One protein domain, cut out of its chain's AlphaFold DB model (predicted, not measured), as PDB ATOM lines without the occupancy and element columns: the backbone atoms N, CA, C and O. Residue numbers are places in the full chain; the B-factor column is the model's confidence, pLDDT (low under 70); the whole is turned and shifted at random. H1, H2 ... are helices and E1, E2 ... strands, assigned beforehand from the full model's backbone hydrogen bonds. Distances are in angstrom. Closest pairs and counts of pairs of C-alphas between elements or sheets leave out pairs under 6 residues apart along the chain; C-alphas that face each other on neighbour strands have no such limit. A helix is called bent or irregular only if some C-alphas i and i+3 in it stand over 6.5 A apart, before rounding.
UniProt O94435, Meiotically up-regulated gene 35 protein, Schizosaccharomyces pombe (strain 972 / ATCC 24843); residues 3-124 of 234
ATOM      1  N   ASN A   3     -59.469 -44.871 -37.499       59.96
ATOM      2  CA  ASN A   3     -58.497 -45.189 -36.433       59.96
ATOM      3  C   ASN A   3     -57.150 -44.473 -36.584       59.96
ATOM      4  O   ASN A   3     -56.685 -43.865 -35.631       59.96
ATOM      5  N   GLU A   4     -56.543 -44.469 -37.773       67.62
ATOM      6  CA  GLU A   4     -55.183 -43.918 -37.921       67.62
ATOM      7  C   GLU A   4     -55.111 -42.420 -37.597       67.62
ATOM      8  O   GLU A   4     -54.167 -41.972 -36.953       67.62
ATOM      9  N   ARG A   5     -56.145 -41.659 -37.980       72.48
ATOM     10  CA  ARG A   5     -56.250 -40.234 -37.642       72.48
ATOM     11  C   ARG A   5     -56.534 -40.015 -36.155       72.48
ATOM     12  O   ARG A   5     -56.178 -38.973 -35.618       72.48
ATOM     13  N   HIS A   6     -57.194 -40.965 -35.493       77.57
ATOM     14  CA  HIS A   6     -57.413 -40.898 -34.053       77.57
ATOM     15  C   HIS A   6     -56.093 -41.075 -33.293       77.57
ATOM     16  O   HIS A   6     -55.783 -40.240 -32.449       77.57
ATOM     17  N   ASP A   7     -55.291 -42.078 -33.659       79.84
ATOM     18  CA  ASP A   7     -53.981 -42.335 -33.044       79.84
ATOM     19  C   ASP A   7     -52.997 -41.178 -33.300       79.84
ATOM     20  O   ASP A   7     -52.309 -40.722 -32.386       79.84
ATOM     21  N   GLU A   8     -52.987 -40.634 -34.524       80.52
ATOM     22  CA  GLU A   8     -52.223 -39.433 -34.884       80.52
ATOM     23  C   GLU A   8     -52.582 -38.246 -33.972       80.52
ATOM     24  O   GLU A   8     -51.701 -37.602 -33.405       80.52
ATOM     25  N   LEU A   9     -53.878 -37.966 -33.792       79.15
ATOM     26  CA  LEU A   9     -54.333 -36.874 -32.930       79.15
ATOM     27  C   LEU A   9     -54.068 -37.156 -31.445       79.15
ATOM     28  O   LEU A   9     -53.793 -36.221 -30.695       79.15
ATOM     29  N   ALA A  10     -54.112 -38.418 -31.014       83.32
ATOM     30  CA  ALA A  10     -53.774 -38.807 -29.648       83.32
ATOM     31  C   ALA A  10     -52.297 -38.517 -29.327       83.32
ATOM     32  O   ALA A  10     -51.999 -38.030 -28.235       83.32
ATOM     33  N   CYS A  11     -51.386 -38.701 -30.295       83.45
ATOM     34  CA  CYS A  11     -49.962 -38.361 -30.153       83.45
ATOM     35  C   CYS A  11     -49.723 -36.881 -29.825       83.45
ATOM     36  O   CYS A  11     -48.719 -36.521 -29.212       83.45
ATOM     37  N   LEU A  12     -50.654 -36.012 -30.212       85.41
ATOM     38  CA  LEU A  12     -50.576 -34.573 -29.995       85.41
ATOM     39  C   LEU A  12     -51.067 -34.145 -28.600       85.41
ATOM     40  O   LEU A  12     -50.856 -32.998 -28.205       85.41
ATOM     41  N   GLY A  13     -51.650 -35.067 -27.821       84.93
ATOM     42  CA  GLY A  13     -52.134 -34.832 -26.452       84.93
ATOM     43  C   GLY A  13     -51.040 -34.548 -25.413       84.93
ATOM     44  O   GLY A  13     -51.350 -34.213 -24.273       84.93
ATOM     45  N   ILE A  14     -49.766 -34.648 -25.802       85.67
ATOM     46  CA  ILE A  14     -48.600 -34.278 -24.981       85.67
ATOM     47  C   ILE A  14     -48.571 -32.762 -24.717       85.67
ATOM     48  O   ILE A  14     -48.059 -32.303 -23.697       85.67
ATOM     49  N   PHE A  15     -49.133 -31.976 -25.635       89.07
ATOM     50  CA  PHE A  15     -49.152 -30.521 -25.565       89.07
ATOM     51  C   PHE A  15     -50.473 -29.990 -24.982       89.07
ATOM     52  O   PHE A  15     -51.522 -30.618 -25.142       89.07
ATOM     53  N   PRO A  16     -50.464 -28.801 -24.353       90.24
ATOM     54  CA  PRO A  16     -49.313 -27.923 -24.112       90.24
ATOM     55  C   PRO A  16     -48.431 -28.387 -22.941       90.24
ATOM     56  O   PRO A  16     -48.916 -28.956 -21.960       90.24
ATOM     57  N   LEU A  17     -47.137 -28.063 -23.006       89.55
ATOM     58  CA  LEU A  17     -46.159 -28.373 -21.960       89.55
ATOM     59  C   LEU A  17     -45.910 -27.129 -21.093       89.55
ATOM     60  O   LEU A  17     -45.275 -26.170 -21.518       89.55
ATOM     61  N   LYS A  18     -46.431 -27.142 -19.863       89.32
ATOM     62  CA  LYS A  18     -46.428 -26.014 -18.914       89.32
ATOM     63  C   LYS A  18     -45.501 -26.212 -17.721       89.32
ATOM     64  O   LYS A  18     -45.219 -25.253 -17.010       89.32
ATOM     65  N   ASN A  19     -45.075 -27.438 -17.440       88.68
ATOM     66  CA  ASN A  19     -44.166 -27.741 -16.338       88.68
ATOM     67  C   ASN A  19     -43.397 -29.047 -16.617       88.68
ATOM     68  O   ASN A  19     -43.888 -29.884 -17.378       88.68
ATOM     69  N   PRO A  20     -42.224 -29.254 -15.988       84.90
ATOM     70  CA  PRO A  20     -41.368 -30.398 -16.299       84.90
ATOM     71  C   PRO A  20     -41.975 -31.743 -15.874       84.90
ATOM     72  O   PRO A  20     -41.617 -32.766 -16.442       84.90
ATOM     73  N   LYS A  21     -42.936 -31.762 -14.935       85.38
ATOM     74  CA  LYS A  21     -43.597 -33.007 -14.499       85.38
ATOM     75  C   LYS A  21     -44.429 -33.650 -15.609       85.38
ATOM     76  O   LYS A  21     -44.677 -34.845 -15.561       85.38
ATOM     77  N   GLN A  22     -44.849 -32.881 -16.618       86.55
ATOM     78  CA  GLN A  22     -45.552 -33.424 -17.787       86.55
ATOM     79  C   GLN A  22     -44.649 -34.278 -18.689       86.55
ATOM     80  O   GLN A  22     -45.158 -34.997 -19.541       86.55
ATOM     81  N   LEU A  23     -43.323 -34.195 -18.526       83.48
ATOM     82  CA  LEU A  23     -42.375 -34.996 -19.297       83.48
ATOM     83  C   LEU A  23     -42.218 -36.410 -18.736       83.48
ATOM     84  O   LEU A  23     -41.849 -37.326 -19.473       83.48
ATOM     85  N   ASP A  24     -42.508 -36.603 -17.448       81.87
ATOM     86  CA  ASP A  24     -42.347 -37.893 -16.791       81.87
ATOM     87  C   ASP A  24     -43.233 -38.944 -17.468       81.87
ATOM     88  O   ASP A  24     -44.451 -38.814 -17.558       81.87
ATOM     89  N   GLY A  25     -42.598 -39.988 -17.999       78.71
ATOM     90  CA  GLY A  25     -43.284 -41.050 -18.731       78.71
ATOM     91  C   GLY A  25     -43.653 -40.711 -20.179       78.71
ATOM     92  O   GLY A  25     -43.980 -41.638 -20.915       78.71
ATOM     93  N   VAL A  26     -43.512 -39.463 -20.631       85.70
ATOM     94  CA  VAL A  26     -43.934 -39.023 -21.976       85.70
ATOM     95  C   VAL A  26     -42.757 -38.673 -22.883       85.70
ATOM     96  O   VAL A  26     -42.916 -38.583 -24.093       85.70
ATOM     97  N   VAL A  27     -41.549 -38.519 -22.343       83.60
ATOM     98  CA  VAL A  27     -40.332 -38.336 -23.146       83.60
ATOM     99  C   VAL A  27     -39.475 -39.595 -23.185       83.60
ATOM    100  O   VAL A  27     -39.579 -40.473 -22.321       83.60
ATOM    101  N   THR A  28     -38.606 -39.692 -24.189       77.18
ATOM    102  CA  THR A  28     -37.597 -40.754 -24.220       77.18
ATOM    103  C   THR A  28     -36.567 -40.610 -23.098       77.18
ATOM    104  O   THR A  28     -36.320 -39.500 -22.618       77.18
ATOM    105  N   PRO A  29     -35.904 -41.712 -22.693       71.31
ATOM    106  CA  PRO A  29     -34.841 -41.669 -21.687       71.31
ATOM    107  C   PRO A  29     -33.738 -40.654 -22.013       71.31
ATOM    108  O   PRO A  29     -33.259 -39.947 -21.132       71.31
ATOM    109  N   ILE A  30     -33.366 -40.547 -23.292       70.62
ATOM    110  CA  ILE A  30     -32.347 -39.604 -23.765       70.62
ATOM    111  C   ILE A  30     -32.820 -38.164 -23.566       70.62
ATOM    112  O   ILE A  30     -32.084 -37.343 -23.021       70.62
ATOM    113  N   LEU A  31     -34.060 -37.855 -23.949       79.46
ATOM    114  CA  LEU A  31     -34.610 -36.515 -23.770       79.46
ATOM    115  C   LEU A  31     -34.734 -36.157 -22.280       79.46
ATOM    116  O   LEU A  31     -34.403 -35.041 -21.886       79.46
ATOM    117  N   GLN A  32     -35.094 -37.126 -21.433       79.41
ATOM    118  CA  GLN A  32     -35.121 -36.953 -19.979       79.41
ATOM    119  C   GLN A  32     -33.737 -36.604 -19.415       79.41
ATOM    120  O   GLN A  32     -33.631 -35.749 -18.535       79.41
ATOM    121  N   LEU A  33     -32.668 -37.228 -19.924       73.75
ATOM    122  CA  LEU A  33     -31.294 -36.891 -19.538       73.75
ATOM    123  C   LEU A  33     -30.928 -35.460 -19.950       73.75
ATOM    124  O   LEU A  33     -30.377 -34.716 -19.139       73.75
ATOM    125  N   ARG A  34     -31.283 -35.039 -21.171       77.50
ATOM    126  CA  ARG A  34     -31.032 -33.664 -21.635       77.50
ATOM    127  C   ARG A  34     -31.728 -32.640 -20.740       77.50
ATOM    128  O   ARG A  34     -31.092 -31.707 -20.258       77.50
ATOM    129  N   VAL A  35     -33.012 -32.847 -20.469       82.35
ATOM    130  CA  VAL A  35     -33.819 -31.944 -19.641       82.35
ATOM    131  C   VAL A  35     -33.295 -31.863 -18.207       82.35
ATOM    132  O   VAL A  35     -33.251 -30.779 -17.635       82.35
ATOM    133  N   LYS A  36     -32.898 -32.995 -17.612       73.78
ATOM    134  CA  LYS A  36     -32.445 -33.027 -16.214       73.78
ATOM    135  C   LYS A  36     -31.034 -32.485 -16.006       73.78
ATOM    136  O   LYS A  36     -30.756 -31.995 -14.915       73.78
ATOM    137  N   PHE A  37     -30.151 -32.627 -16.992       69.39
ATOM    138  CA  PHE A  37     -28.713 -32.449 -16.763       69.39
ATOM    139  C   PHE A  37     -28.012 -31.505 -17.732       69.39
ATOM    140  O   PHE A  37     -26.970 -30.964 -17.371       69.39
ATOM    141  N   LEU A  38     -28.540 -31.310 -18.941       72.00
ATOM    142  CA  LEU A  38     -27.956 -30.366 -19.896       72.00
ATOM    143  C   LEU A  38     -28.612 -28.991 -19.815       72.00
ATOM    144  O   LEU A  38     -27.931 -27.979 -19.953       72.00
ATOM    145  N   ALA A  39     -29.923 -28.955 -19.590       76.97
ATOM    146  CA  ALA A  39     -30.659 -27.709 -19.463       76.97
ATOM    147  C   ALA A  39     -30.615 -27.175 -18.018       76.97
ATOM    148  O   ALA A  39     -30.704 -27.957 -17.065       76.97
ATOM    149  N   PRO A  40     -30.540 -25.846 -17.823       79.20
ATOM    150  CA  PRO A  40     -30.781 -25.230 -16.523       79.20
ATOM    151  C   PRO A  40     -32.155 -25.630 -15.977       79.20
ATOM    152  O   PRO A  40     -33.129 -25.703 -16.726       79.20
ATOM    153  N   THR A  41     -32.269 -25.862 -14.668       82.56
ATOM    154  CA  THR A  41     -33.519 -26.344 -14.049       82.56
ATOM    155  C   THR A  41     -34.708 -25.404 -14.290       82.56
ATOM    156  O   THR A  41     -35.836 -25.857 -14.479       82.56
ATOM    157  N   ASP A  42     -34.462 -24.094 -14.314       87.77
ATOM    158  CA  ASP A  42     -35.444 -23.043 -14.591       87.77
ATOM    159  C   ASP A  42     -35.745 -22.858 -16.087       87.77
ATOM    160  O   ASP A  42     -36.708 -22.175 -16.426       87.77
ATOM    161  N   ARG A  43     -34.964 -23.494 -16.969       89.03
ATOM    162  CA  ARG A  43     -35.095 -23.471 -18.437       89.03
ATOM    163  C   ARG A  43     -35.076 -24.876 -19.032       89.03
ATOM    164  O   ARG A  43     -34.557 -25.121 -20.116       89.03
ATOM    165  N   TRP A  44     -35.691 -25.811 -18.313       90.02
ATOM    166  CA  TRP A  44     -35.740 -27.239 -18.634       90.02
ATOM    167  C   TRP A  44     -36.210 -27.534 -20.072       90.02
ATOM    168  O   TRP A  44     -35.795 -28.527 -20.667       90.02
ATOM    169  N   TRP A  45     -37.054 -26.670 -20.649       93.08
ATOM    170  CA  TRP A  45     -37.576 -26.821 -22.010       93.08
ATOM    171  C   TRP A  45     -36.493 -26.723 -23.087       93.08
ATOM    172  O   TRP A  45     -36.677 -27.279 -24.167       93.08
ATOM    173  N   GLU A  46     -35.357 -26.076 -22.805       89.83
ATOM    174  CA  GLU A  46     -34.208 -26.034 -23.717       89.83
ATOM    175  C   GLU A  46     -33.704 -27.452 -24.029       89.83
ATOM    176  O   GLU A  46     -33.324 -27.746 -25.161       89.83
ATOM    177  N   GLY A  47     -33.804 -28.372 -23.062       87.00
ATOM    178  CA  GLY A  47     -33.407 -29.769 -23.225       87.00
ATOM    179  C   GLY A  47     -34.255 -30.550 -24.234       87.00
ATOM    180  O   GLY A  47     -33.818 -31.610 -24.683       87.00
ATOM    181  N   LEU A  48     -35.430 -30.030 -24.617       89.90
ATOM    182  CA  LEU A  48     -36.306 -30.662 -25.605       89.90
ATOM    183  C   LEU A  48     -35.802 -30.499 -27.043       89.90
ATOM    184  O   LEU A  48     -36.207 -31.275 -27.908       89.90
ATOM    185  N   VAL A  49     -34.943 -29.510 -27.313       89.01
ATOM    186  CA  VAL A  49     -34.363 -29.296 -28.644       89.01
ATOM    187  C   VAL A  49     -33.079 -30.105 -28.773       89.01
ATOM    188  O   VAL A  49     -32.172 -30.007 -27.945       89.01
ATOM    189  N   ILE A  50     -33.011 -30.948 -29.802       79.77
ATOM    190  CA  ILE A  50     -31.945 -31.952 -29.932       79.77
ATOM    191  C   ILE A  50     -30.726 -31.411 -30.687       79.77
ATOM    192  O   ILE A  50     -29.592 -31.774 -30.378       79.77
ATOM    193  N   ASN A  51     -30.946 -30.548 -31.676       73.98
ATOM    194  CA  ASN A  51     -29.948 -30.182 -32.683       73.98
ATOM    195  C   ASN A  51     -29.411 -28.749 -32.557       73.98
ATOM    196  O   ASN A  51     -28.812 -28.257 -33.511       73.98
ATOM    197  N   LYS A  52     -29.656 -28.069 -31.431       74.39
ATOM    198  CA  LYS A  52     -29.355 -26.644 -31.272       74.39
ATOM    199  C   LYS A  52     -29.152 -26.252 -29.811       74.39
ATOM    200  O   LYS A  52     -29.976 -26.609 -28.973       74.39
ATOM    201  N   ASP A  53     -28.115 -25.459 -29.554       79.55
ATOM    202  CA  ASP A  53     -28.004 -24.662 -28.332       79.55
ATOM    203  C   ASP A  53     -28.784 -23.361 -28.540       79.55
ATOM    204  O   ASP A  53     -28.585 -22.669 -29.540       79.55
ATOM    205  N   LEU A  54     -29.700 -23.047 -27.627       83.60
ATOM    206  CA  LEU A  54     -30.612 -21.918 -27.789       83.60
ATOM    207  C   LEU A  54     -30.015 -20.640 -27.202       83.60
ATOM    208  O   LEU A  54     -29.494 -20.637 -26.083       83.60
ATOM    209  N   SER A  55     -30.159 -19.527 -27.927       87.73
ATOM    210  CA  SER A  55     -29.985 -18.205 -27.325       87.73
ATOM    211  C   SER A  55     -31.063 -17.958 -26.262       87.73
ATOM    212  O   SER A  55     -32.085 -18.649 -26.199       87.73
ATOM    213  N   LYS A  56     -30.870 -16.935 -25.423       88.66
ATOM    214  CA  LYS A  56     -31.874 -16.554 -24.423       88.66
ATOM    215  C   LYS A  56     -33.215 -16.210 -25.081       88.66
ATOM    216  O   LYS A  56     -34.263 -16.650 -24.621       88.66
ATOM    217  N   GLU A  57     -33.173 -15.465 -26.179       92.22
ATOM    218  CA  GLU A  57     -34.347 -15.062 -26.951       92.22
ATOM    219  C   GLU A  57     -35.049 -16.277 -27.569       92.22
ATOM    220  O   GLU A  57     -36.271 -16.396 -27.490       92.22
ATOM    221  N   GLU A  58     -34.283 -17.212 -28.137       92.04
ATOM    222  CA  GLU A  58     -34.830 -18.438 -28.729       92.04
ATOM    223  C   GLU A  58     -35.444 -19.362 -27.678       92.04
ATOM    224  O   GLU A  58     -36.462 -20.004 -27.937       92.04
ATOM    225  N   SER A  59     -34.850 -19.409 -26.487       92.78
ATOM    226  CA  SER A  59     -35.383 -20.134 -25.337       92.78
ATOM    227  C   SER A  59     -36.719 -19.551 -24.874       92.78
ATOM    228  O   SER A  59     -37.677 -20.295 -24.664       92.78
ATOM    229  N   GLU A  60     -36.835 -18.223 -24.785       94.86
ATOM    230  CA  GLU A  60     -38.099 -17.559 -24.448       94.86
ATOM    231  C   GLU A  60     -39.173 -17.768 -25.529       94.86
ATOM    232  O   GLU A  60     -40.355 -17.933 -25.212       94.86
ATOM    233  N   GLU A  61     -38.786 -17.773 -26.805       94.04
ATOM    234  CA  GLU A  61     -39.691 -18.068 -27.916       94.04
ATOM    235  C   GLU A  61     -40.176 -19.521 -27.876       94.04
ATOM    236  O   GLU A  61     -41.379 -19.769 -27.999       94.04
ATOM    237  N   LEU A  62     -39.267 -20.472 -27.637       94.68
ATOM    238  CA  LEU A  62     -39.603 -21.882 -27.456       94.68
ATOM    239  C   LEU A  62     -40.568 -22.056 -26.285       94.68
ATOM    240  O   LEU A  62     -41.565 -22.765 -26.406       94.68
ATOM    241  N   TRP A  63     -40.313 -21.381 -25.168       95.24
ATOM    242  CA  TRP A  63     -41.190 -21.459 -24.012       95.24
ATOM    243  C   TRP A  63     -42.605 -20.973 -24.319       95.24
ATOM    244  O   TRP A  63     -43.580 -21.667 -24.025       95.24
ATOM    245  N   LYS A  64     -42.725 -19.815 -24.978       94.17
ATOM    246  CA  LYS A  64     -44.021 -19.282 -25.425       94.17
ATOM    247  C   LYS A  64     -44.722 -20.265 -26.357       94.17
ATOM    248  O   LYS A  64     -45.897 -20.554 -26.143       94.17
ATOM    249  N   PHE A  65     -43.996 -20.819 -27.328       94.54
ATOM    250  CA  PHE A  65     -44.515 -21.840 -28.232       94.54
ATOM    251  C   PHE A  65     -45.078 -23.038 -27.455       94.54
ATOM    252  O   PHE A  65     -46.253 -23.352 -27.609       94.54
ATOM    253  N   LEU A  66     -44.304 -23.655 -26.561       93.67
ATOM    254  CA  LEU A  66     -44.729 -24.841 -25.805       93.67
ATOM    255  C   LEU A  66     -45.969 -24.603 -24.933       93.67
ATOM    256  O   LEU A  66     -46.784 -25.514 -24.757       93.67
ATOM    257  N   GLN A  67     -46.121 -23.389 -24.401       92.72
ATOM    258  CA  GLN A  67     -47.259 -23.019 -23.564       92.72
ATOM    259  C   GLN A  67     -48.543 -22.741 -24.351       92.72
ATOM    260  O   GLN A  67     -49.630 -23.021 -23.838       92.72
ATOM    261  N   SER A  68     -48.433 -22.160 -25.550       90.43
ATOM    262  CA  SER A  68     -49.584 -21.696 -26.339       90.43
ATOM    263  C   SER A  68     -49.869 -22.528 -27.588       90.43
ATOM    264  O   SER A  68     -50.799 -22.206 -28.326       90.43
ATOM    265  N   PHE A  69     -49.061 -23.547 -27.870       92.43
ATOM    266  CA  PHE A  69     -49.207 -24.379 -29.057       92.43
ATOM    267  C   PHE A  69     -50.560 -25.101 -29.062       92.43
ATOM    268  O   PHE A  69     -50.860 -25.877 -28.153       92.43
ATOM    269  N   ASP A  70     -51.369 -24.847 -30.099       88.65
ATOM    270  CA  ASP A  70     -52.570 -25.635 -30.385       88.65
ATOM    271  C   ASP A  70     -52.147 -26.884 -31.168       88.65
ATOM    272  O   ASP A  70     -51.756 -26.756 -32.335       88.65
ATOM    273  N   PRO A  71     -52.264 -28.090 -30.587       86.02
ATOM    274  CA  PRO A  71     -51.837 -29.309 -31.256       86.02
ATOM    275  C   PRO A  71     -52.597 -29.550 -32.568       86.02
ATOM    276  O   PRO A  71     -52.048 -30.116 -33.504       86.02
ATOM    277  N   ARG A  72     -53.827 -29.037 -32.711       83.52
ATOM    278  CA  ARG A  72     -54.624 -29.173 -33.947       83.52
ATOM    279  C   ARG A  72     -54.064 -28.379 -35.127       83.52
ATOM    280  O   ARG A  72     -54.486 -28.603 -36.257       83.52
ATOM    281  N   SER A  73     -53.150 -27.444 -34.866       87.33
ATOM    282  CA  SER A  73     -52.419 -26.711 -35.902       87.33
ATOM    283  C   SER A  73     -51.174 -27.449 -36.400       87.33
ATOM    284  O   SER A  73     -50.578 -27.022 -37.388       87.33
ATOM    285  N   ALA A  74     -50.787 -28.552 -35.745       90.09
ATOM    286  CA  ALA A  74     -49.681 -29.384 -36.188       90.09
ATOM    287  C   ALA A  74     -49.999 -29.989 -37.558       90.09
ATOM    288  O   ALA A  74     -51.064 -30.568 -37.776       90.09
ATOM    289  N   LYS A  75     -49.053 -29.886 -38.485       90.33
ATOM    290  CA  LYS A  75     -49.146 -30.523 -39.792       90.33
ATOM    291  C   LYS A  75     -48.492 -31.893 -39.721       90.33
ATOM    292  O   LYS A  75     -47.300 -31.990 -39.455       90.33
ATOM    293  N   PHE A  76     -49.244 -32.942 -40.020       89.83
ATOM    294  CA  PHE A  76     -48.679 -34.273 -40.198       89.83
ATOM    295  C   PHE A  76     -47.773 -34.325 -41.435       89.83
ATOM    296  O   PHE A  76     -48.162 -33.896 -42.526       89.83
ATOM    297  N   VAL A  77     -46.553 -34.827 -41.254       88.07
ATOM    298  CA  VAL A  77     -45.521 -34.900 -42.300       88.07
ATOM    299  C   VAL A  77     -45.266 -36.328 -42.742       88.07
ATOM    300  O   VAL A  77     -45.026 -36.570 -43.925       88.07
ATOM    301  N   GLY A  78     -45.316 -37.283 -41.820       86.11
ATOM    302  CA  GLY A  78     -45.001 -38.659 -42.154       86.11
ATOM    303  C   GLY A  78     -45.201 -39.624 -41.004       86.11
ATOM    304  O   GLY A  78     -45.274 -39.238 -39.840       86.11
ATOM    305  N   ARG A  79     -45.276 -40.901 -41.369       86.84
ATOM    306  CA  ARG A  79     -45.368 -42.022 -40.442       86.84
ATOM    307  C   ARG A  79     -44.252 -43.013 -40.732       86.84
ATOM    308  O   ARG A  79     -43.990 -43.320 -41.894       86.84
ATOM    309  N   GLY A  80     -43.649 -43.535 -39.675       83.37
ATOM    310  CA  GLY A  80     -42.682 -44.627 -39.725       83.37
ATOM    311  C   GLY A  80     -43.114 -45.802 -38.852       83.37
ATOM    312  O   GLY A  80     -43.980 -45.672 -37.990       83.37
ATOM    313  N   THR A  81     -42.493 -46.956 -39.063       83.00
ATOM    314  CA  THR A  81     -42.612 -48.131 -38.186       83.00
ATOM    315  C   THR A  81     -41.199 -48.585 -37.832       83.00
ATOM    316  O   THR A  81     -40.646 -49.427 -38.546       83.00
ATOM    317  N   PRO A  82     -40.560 -47.951 -36.830       70.82
ATOM    318  CA  PRO A  82     -39.170 -48.241 -36.490       70.82
ATOM    319  C   PRO A  82     -38.968 -49.669 -35.984       70.82
ATOM    320  O   PRO A  82     -37.962 -50.293 -36.307       70.82
ATOM    321  N   GLU A  83     -39.940 -50.190 -35.239       74.82
ATOM    322  CA  GLU A  83     -39.899 -51.511 -34.621       74.82
ATOM    323  C   GLU A  83     -41.282 -52.168 -34.674       74.82
ATOM    324  O   GLU A  83     -42.301 -51.505 -34.906       74.82
ATOM    325  N   ASP A  84     -41.322 -53.478 -34.421       76.63
ATOM    326  CA  ASP A  84     -42.579 -54.197 -34.247       76.63
ATOM    327  C   ASP A  84     -43.379 -53.559 -33.101       76.63
ATOM    328  O   ASP A  84     -42.877 -53.368 -31.994       76.63
ATOM    329  N   HIS A  85     -44.645 -53.236 -33.371       81.41
ATOM    330  CA  HIS A  85     -45.560 -52.576 -32.433       81.41
ATOM    331  C   HIS A  85     -45.219 -51.125 -32.063       81.41
ATOM    332  O   HIS A  85     -45.840 -50.588 -31.145       81.41
ATOM    333  N   VAL A  86     -44.297 -50.465 -32.769       83.97
ATOM    334  CA  VAL A  86     -44.024 -49.034 -32.585       83.97
ATOM    335  C   VAL A  86     -44.352 -48.286 -33.868       83.97
ATOM    336  O   VAL A  86     -43.847 -48.604 -34.945       83.97
ATOM    337  N   ILE A  87     -45.201 -47.266 -33.757       87.84
ATOM    338  CA  ILE A  87     -45.490 -46.340 -34.851       87.84
ATOM    339  C   ILE A  87     -44.858 -44.995 -34.518       87.84
ATOM    340  O   ILE A  87     -45.075 -44.455 -33.442       87.84
ATOM    341  N   SER A  88     -44.102 -44.439 -35.456       88.30
ATOM    342  CA  SER A  88     -43.620 -43.064 -35.393       88.30
ATOM    343  C   SER A  88     -44.554 -42.136 -36.163       88.30
ATOM    344  O   SER A  88     -44.926 -42.446 -37.298       88.30
ATOM    345  N   TYR A  89     -44.893 -40.995 -35.565       89.76
ATOM    346  CA  TYR A  89     -45.610 -39.894 -36.201       89.76
ATOM    347  C   TYR A  89     -44.754 -38.629 -36.178       89.76
ATOM    348  O   TYR A  89     -44.340 -38.162 -35.116       89.76
ATOM    349  N   LEU A  90     -44.520 -38.063 -37.360       90.65
ATOM    350  CA  LEU A  90     -43.747 -36.846 -37.558       90.65
ATOM    351  C   LEU A  90     -44.677 -35.667 -37.843       90.65
ATOM    352  O   LEU A  90     -45.513 -35.726 -38.752       90.65
ATOM    353  N   PHE A  91     -44.481 -34.579 -37.104       92.54
ATOM    354  CA  PHE A  91     -45.293 -33.374 -37.184       92.54
ATOM    355  C   PHE A  91     -44.446 -32.121 -37.380       92.54
ATOM    356  O   PHE A  91     -43.336 -32.003 -36.869       92.54
ATOM    357  N   GLU A  92     -45.024 -31.146 -38.071       92.64
ATOM    358  CA  GLU A  92     -44.504 -29.795 -38.240       92.64
ATOM    359  C   GLU A  92     -45.388 -28.786 -37.509       92.64
ATOM    360  O   GLU A  92     -46.609 -28.771 -37.675       92.64
ATOM    361  N   ALA A  93     -44.765 -27.891 -36.748       90.93
ATOM    362  CA  ALA A  93     -45.436 -26.810 -36.042       90.93
ATOM    363  C   ALA A  93     -44.558 -25.553 -36.029       90.93
ATOM    364  O   ALA A  93     -43.568 -25.457 -35.300       90.93
ATOM    365  N   GLY A  94     -44.917 -24.567 -36.855       88.17
ATOM    366  CA  GLY A  94     -44.110 -23.359 -37.027       88.17
ATOM    367  C   GLY A  94     -42.708 -23.687 -37.552       88.17
ATOM    368  O   GLY A  94     -42.564 -24.304 -38.608       88.17
ATOM    369  N   LYS A  95     -41.670 -23.272 -36.813       89.80
ATOM    370  CA  LYS A  95     -40.262 -23.558 -37.142       89.80
ATOM    371  C   LYS A  95     -39.761 -24.912 -36.628       89.80
ATOM    372  O   LYS A  95     -38.633 -25.294 -36.940       89.80
ATOM    373  N   TYR A  96     -40.585 -25.625 -35.863       91.58
ATOM    374  CA  TYR A  96     -40.216 -26.885 -35.241       91.58
ATOM    375  C   TYR A  96     -40.797 -28.076 -35.996       91.58
ATOM    376  O   TYR A  96     -41.904 -28.031 -36.535       91.58
ATOM    377  N   GLU A  97     -40.038 -29.160 -35.998       91.53
ATOM    378  CA  GLU A  97     -40.501 -30.495 -36.345       91.53
ATOM    379  C   GLU A  97     -40.330 -31.379 -35.110       91.53
ATOM    380  O   GLU A  97     -39.333 -31.256 -34.400       91.53
ATOM    381  N   PHE A  98     -41.288 -32.249 -34.824       90.70
ATOM    382  CA  PHE A  98     -41.177 -33.182 -33.710       90.70
ATOM    383  C   PHE A  98     -41.754 -34.535 -34.068       90.70
ATOM    384  O   PHE A  98     -42.649 -34.662 -34.903       90.70
ATOM    385  N   GLU A  99     -41.220 -35.546 -33.403       89.94
ATOM    386  CA  GLU A  99     -41.564 -36.938 -33.624       89.94
ATOM    387  C   GLU A  99     -42.096 -37.545 -32.330       89.94
ATOM    388  O   GLU A  99     -41.532 -37.341 -31.248       89.94
ATOM    389  N   VAL A 100     -43.198 -38.281 -32.448       89.34
ATOM    390  CA  VAL A 100     -43.837 -38.985 -31.339       89.34
ATOM    391  C   VAL A 100     -43.939 -40.460 -31.690       89.34
ATOM    392  O   VAL A 100     -44.489 -40.827 -32.727       89.34
ATOM    393  N   PHE A 101     -43.418 -41.309 -30.813       87.74
ATOM    394  CA  PHE A 101     -43.599 -42.749 -30.891       87.74
ATOM    395  C   PHE A 101     -44.853 -43.168 -30.143       87.74
ATOM    396  O   PHE A 101     -45.071 -42.750 -29.010       87.74
ATOM    397  N   PHE A 102     -45.635 -44.032 -30.773       86.89
ATOM    398  CA  PHE A 102     -46.791 -44.700 -30.212       86.89
ATOM    399  C   PHE A 102     -46.514 -46.194 -30.111       86.89
ATOM    400  O   PHE A 102     -46.323 -46.881 -31.118       86.89
ATOM    401  N   TYR A 103     -46.495 -46.690 -28.882       85.22
ATOM    402  CA  TYR A 103     -46.263 -48.089 -28.569       85.22
ATOM    403  C   TYR A 103     -47.609 -48.806 -28.548       85.22
ATOM    404  O   TYR A 103     -48.386 -48.685 -27.610       85.22
ATOM    405  N   GLN A 104     -47.902 -49.590 -29.582       84.31
ATOM    406  CA  GLN A 104     -49.194 -50.268 -29.731       84.31
ATOM    407  C   GLN A 104     -49.463 -51.303 -28.631       84.31
ATOM    408  O   GLN A 104     -50.612 -51.665 -28.403       84.31
ATOM    409  N   LYS A 105     -48.414 -51.808 -27.970       82.98
ATOM    410  CA  LYS A 105     -48.525 -52.840 -26.932       82.98
ATOM    411  C   LYS A 105     -49.208 -52.328 -25.662       82.98
ATOM    412  O   LYS A 105     -49.967 -53.071 -25.049       82.98
ATOM    413  N   ASP A 106     -48.900 -51.101 -25.256       84.25
ATOM    414  CA  ASP A 106     -49.393 -50.480 -24.021       84.25
ATOM    415  C   ASP A 106     -50.090 -49.132 -24.259       84.25
ATOM    416  O   ASP A 106     -50.505 -48.474 -23.310       84.25
ATOM    417  N   HIS A 107     -50.236 -48.734 -25.526       81.50
ATOM    418  CA  HIS A 107     -50.769 -47.446 -25.965       81.50
ATOM    419  C   HIS A 107     -50.024 -46.235 -25.381       81.50
ATOM    420  O   HIS A 107     -50.580 -45.136 -25.315       81.50
ATOM    421  N   SER A 108     -48.765 -46.411 -24.965       84.19
ATOM    422  CA  SER A 108     -47.948 -45.319 -24.449       84.19
ATOM    423  C   SER A 108     -47.359 -44.463 -25.572       84.19
ATOM    424  O   SER A 108     -47.191 -44.901 -26.715       84.19
ATOM    425  N   LEU A 109     -47.049 -43.210 -25.236       86.59
ATOM    426  CA  LEU A 109     -46.488 -42.222 -26.150       86.59
ATOM    427  C   LEU A 109     -45.117 -41.759 -25.661       86.59
ATOM    428  O   LEU A 109     -44.931 -41.531 -24.463       86.59
ATOM    429  N   LYS A 110     -44.170 -41.579 -26.585       87.56
ATOM    430  CA  LYS A 110     -42.851 -41.004 -26.302       87.56
ATOM    431  C   LYS A 110     -42.507 -39.901 -27.293       87.56
ATOM    432  O   LYS A 110     -42.318 -40.161 -28.476       87.56
ATOM    433  N   LEU A 111     -42.375 -38.674 -26.802       89.73
ATOM    434  CA  LEU A 111     -41.788 -37.565 -27.541       89.73
ATOM    435  C   LEU A 111     -40.286 -37.810 -27.701       89.73
ATOM    436  O   LEU A 111     -39.558 -37.945 -26.711       89.73
ATOM    437  N   MET A 112     -39.830 -37.836 -28.950       86.26
ATOM    438  CA  MET A 112     -38.412 -37.959 -29.278       86.26
ATOM    439  C   MET A 112     -37.665 -36.661 -29.021       86.26
ATOM    440  O   MET A 112     -36.567 -36.701 -28.478       86.26
ATOM    441  N   GLY A 113     -38.290 -35.531 -29.346       88.27
ATOM    442  CA  GLY A 113     -37.790 -34.180 -29.124       88.27
ATOM    443  C   GLY A 113     -38.219 -33.239 -30.244       88.27
ATOM    444  O   GLY A 113     -38.988 -33.612 -31.132       88.27
ATOM    445  N   LEU A 114     -37.726 -32.008 -30.175       90.76
ATOM    446  CA  LEU A 114     -37.969 -30.945 -31.141       90.76
ATOM    447  C   LEU A 114     -36.711 -30.714 -31.980       90.76
ATOM    448  O   LEU A 114     -35.591 -30.650 -31.467       90.76
ATOM    449  N   TYR A 115     -36.918 -30.534 -33.274       88.74
ATOM    450  CA  TYR A 115     -35.893 -30.173 -34.237       88.74
ATOM    451  C   TYR A 115     -36.186 -28.783 -34.778       88.74
ATOM    452  O   TYR A 115     -37.279 -28.522 -35.286       88.74
ATOM    453  N   ASP A 116     -35.192 -27.900 -34.727       85.26
ATOM    454  CA  ASP A 116     -35.243 -26.666 -35.504       85.26
ATOM    455  C   ASP A 116     -35.061 -27.025 -36.986       85.26
ATOM    456  O   ASP A 116     -34.021 -27.569 -37.386       85.26
ATOM    457  N   LYS A 117     -36.085 -26.751 -37.807       82.70
ATOM    458  CA  LYS A 117     -36.083 -27.091 -39.237       82.70
ATOM    459  C   LYS A 117     -34.952 -26.406 -39.994       82.70
ATOM    460  O   LYS A 117     -34.383 -27.015 -40.901       82.70
ATOM    461  N   THR A 118     -34.631 -25.163 -39.639       78.34
ATOM    462  CA  THR A 118     -33.579 -24.400 -40.325       78.34
ATOM    463  C   THR A 118     -32.226 -25.074 -40.125       78.34
ATOM    464  O   THR A 118     -31.489 -25.297 -41.084       78.34
ATOM    465  N   GLN A 119     -31.961 -25.535 -38.904       70.20
ATOM    466  CA  GLN A 119     -30.726 -26.230 -38.568       70.20
ATOM    467  C   GLN A 119     -30.696 -27.667 -39.090       70.20
ATOM    468  O   GLN A 119     -29.661 -28.123 -39.566       70.20
ATOM    469  N   LYS A 120     -31.835 -28.372 -39.099       67.20
ATOM    470  CA  LYS A 120     -31.938 -29.706 -39.712       67.20
ATOM    471  C   LYS A 120     -31.630 -29.669 -41.214       67.20
ATOM    472  O   LYS A 120     -30.995 -30.584 -41.730       67.20
ATOM    473  N   GLN A 121     -32.050 -28.617 -41.921       69.55
ATOM    474  CA  GLN A 121     -31.716 -28.426 -43.337       69.55
ATOM    475  C   GLN A 121     -30.240 -28.078 -43.558       69.55
ATOM    476  O   GLN A 121     -29.659 -28.578 -44.518       69.55
ATOM    477  N   LEU A 122     -29.635 -27.264 -42.686       65.34
ATOM    478  CA  LEU A 122     -28.198 -26.962 -42.736       65.34
ATOM    479  C   LEU A 122     -27.357 -28.227 -42.532       65.34
ATOM    480  O   LEU A 122     -26.518 -28.524 -43.371       65.34
ATOM    481  N   LEU A 123     -27.679 -29.044 -41.524       58.27
ATOM    482  CA  LEU A 123     -26.988 -30.316 -41.279       58.27
ATOM    483  C   LEU A 123     -27.105 -31.276 -42.469       58.27
ATOM    484  O   LEU A 123     -26.119 -31.884 -42.868       58.27
ATOM    485  N   ARG A 124     -28.287 -31.368 -43.100       62.25
ATOM    486  CA  ARG A 124     -28.454 -32.165 -44.328       62.25
ATOM    487  C   ARG A 124     -27.611 -31.637 -45.485       62.25
ATOM    488  O   ARG A 124     -27.102 -32.445 -46.256       62.25
TER     489      ARG A 124
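AT A GLANCE: This is residues 3 to 124 of the 234 residues of the protein "Meiotically up-regulated gene 35 protein" of Schizosaccharomyces pombe (strain 972 / ATCC 24843) (UniProt O94435). A strongly twisted wall of four antiparallel strands, E1 to E4, has the first helix, H1, slanting over one face. H3 and H4 make a helical hairpin beside the edge strand E4, H5 packs crosswise on H4 with residues 59 to 63, and H6 follows directly on the end of E4. The printed part has 122 residues with six named helices and four named strands, in the order H1 H2 H3 H4 H5 E1 E2 E3 E4 H6; the class is mixed, helices and strands. It is compact, with a radius of gyration of the C-alphas of 13.9 A and spans of 41 by 28 by 27 A.

HOW THE PARTS SIT: H1, residues 3 to 14, is on the sheet of E1, residues 75 to 83, E2, residues 86 to 93, E3, residues 96 to 103, and E4, residues 108 to 116, making two layers, a helix on one face of a sheet. Its height over the sheet is 8.7 A, and the C-alphas of Cys 11 and Val 100 are its closest to E3, 6.3 A. H2, residues 20 to 23, is close to but not clearly touching H4, residues 41 to 48. H3, residues 29 to 38, touches H4 at a steep tilt of 40 degrees, opposite ways, closest at the C-alphas of Val 35 and Gly 47, 4.2 A. H5, residues 56 to 68, touches H4 about perpendicular, at 78 degrees, closest at the C-alphas of Glu 46 and Ser 59, 6.2 A. The strands form a meander, each the antiparallel neighbour of the one before: N 80 and O 88 are 2.9 A apart, N 98 and O 91 2.9 A, and N 110 and O 101 2.8 A, within hydrogen-bond range. H3, H4 and H6, residues 117 to 124, only graze the sheet. Every O i to N i+4 pair is within range in H3, H5 and H6, but 5 of 8 in H1 and 0 of 4 in H4, which has 3 of 5 O i to N i+3 pairs within range; H2 is too short for an O i to N i+4 pair.

IN THESE COORDINATES: H1 begins at C-alpha 3, (-58.497, -45.189, -36.433), and is 18.7 A long. It is only just irregular, with C-alphas 11 and 14 6.7 A apart; H4 is irregular, with C-alphas 42 and 45 8.6 A apart. H5 measures 18.5 A, E1 23.5 A, E2 22.5 A, E3 23.0 A and E4 25.1 A. H6 ends at C-alpha 124, (-28.454, -32.165, -44.328).

THE WHOLE: The C-alphas of Asn 3 and Lys 56, the two farthest apart, are 40.9 A apart. The printed part has no cut, and no link is long. Mean pLDDT of the printed part is 84.0, with residues 3 to 4, 37 and 120 to 124 under 70.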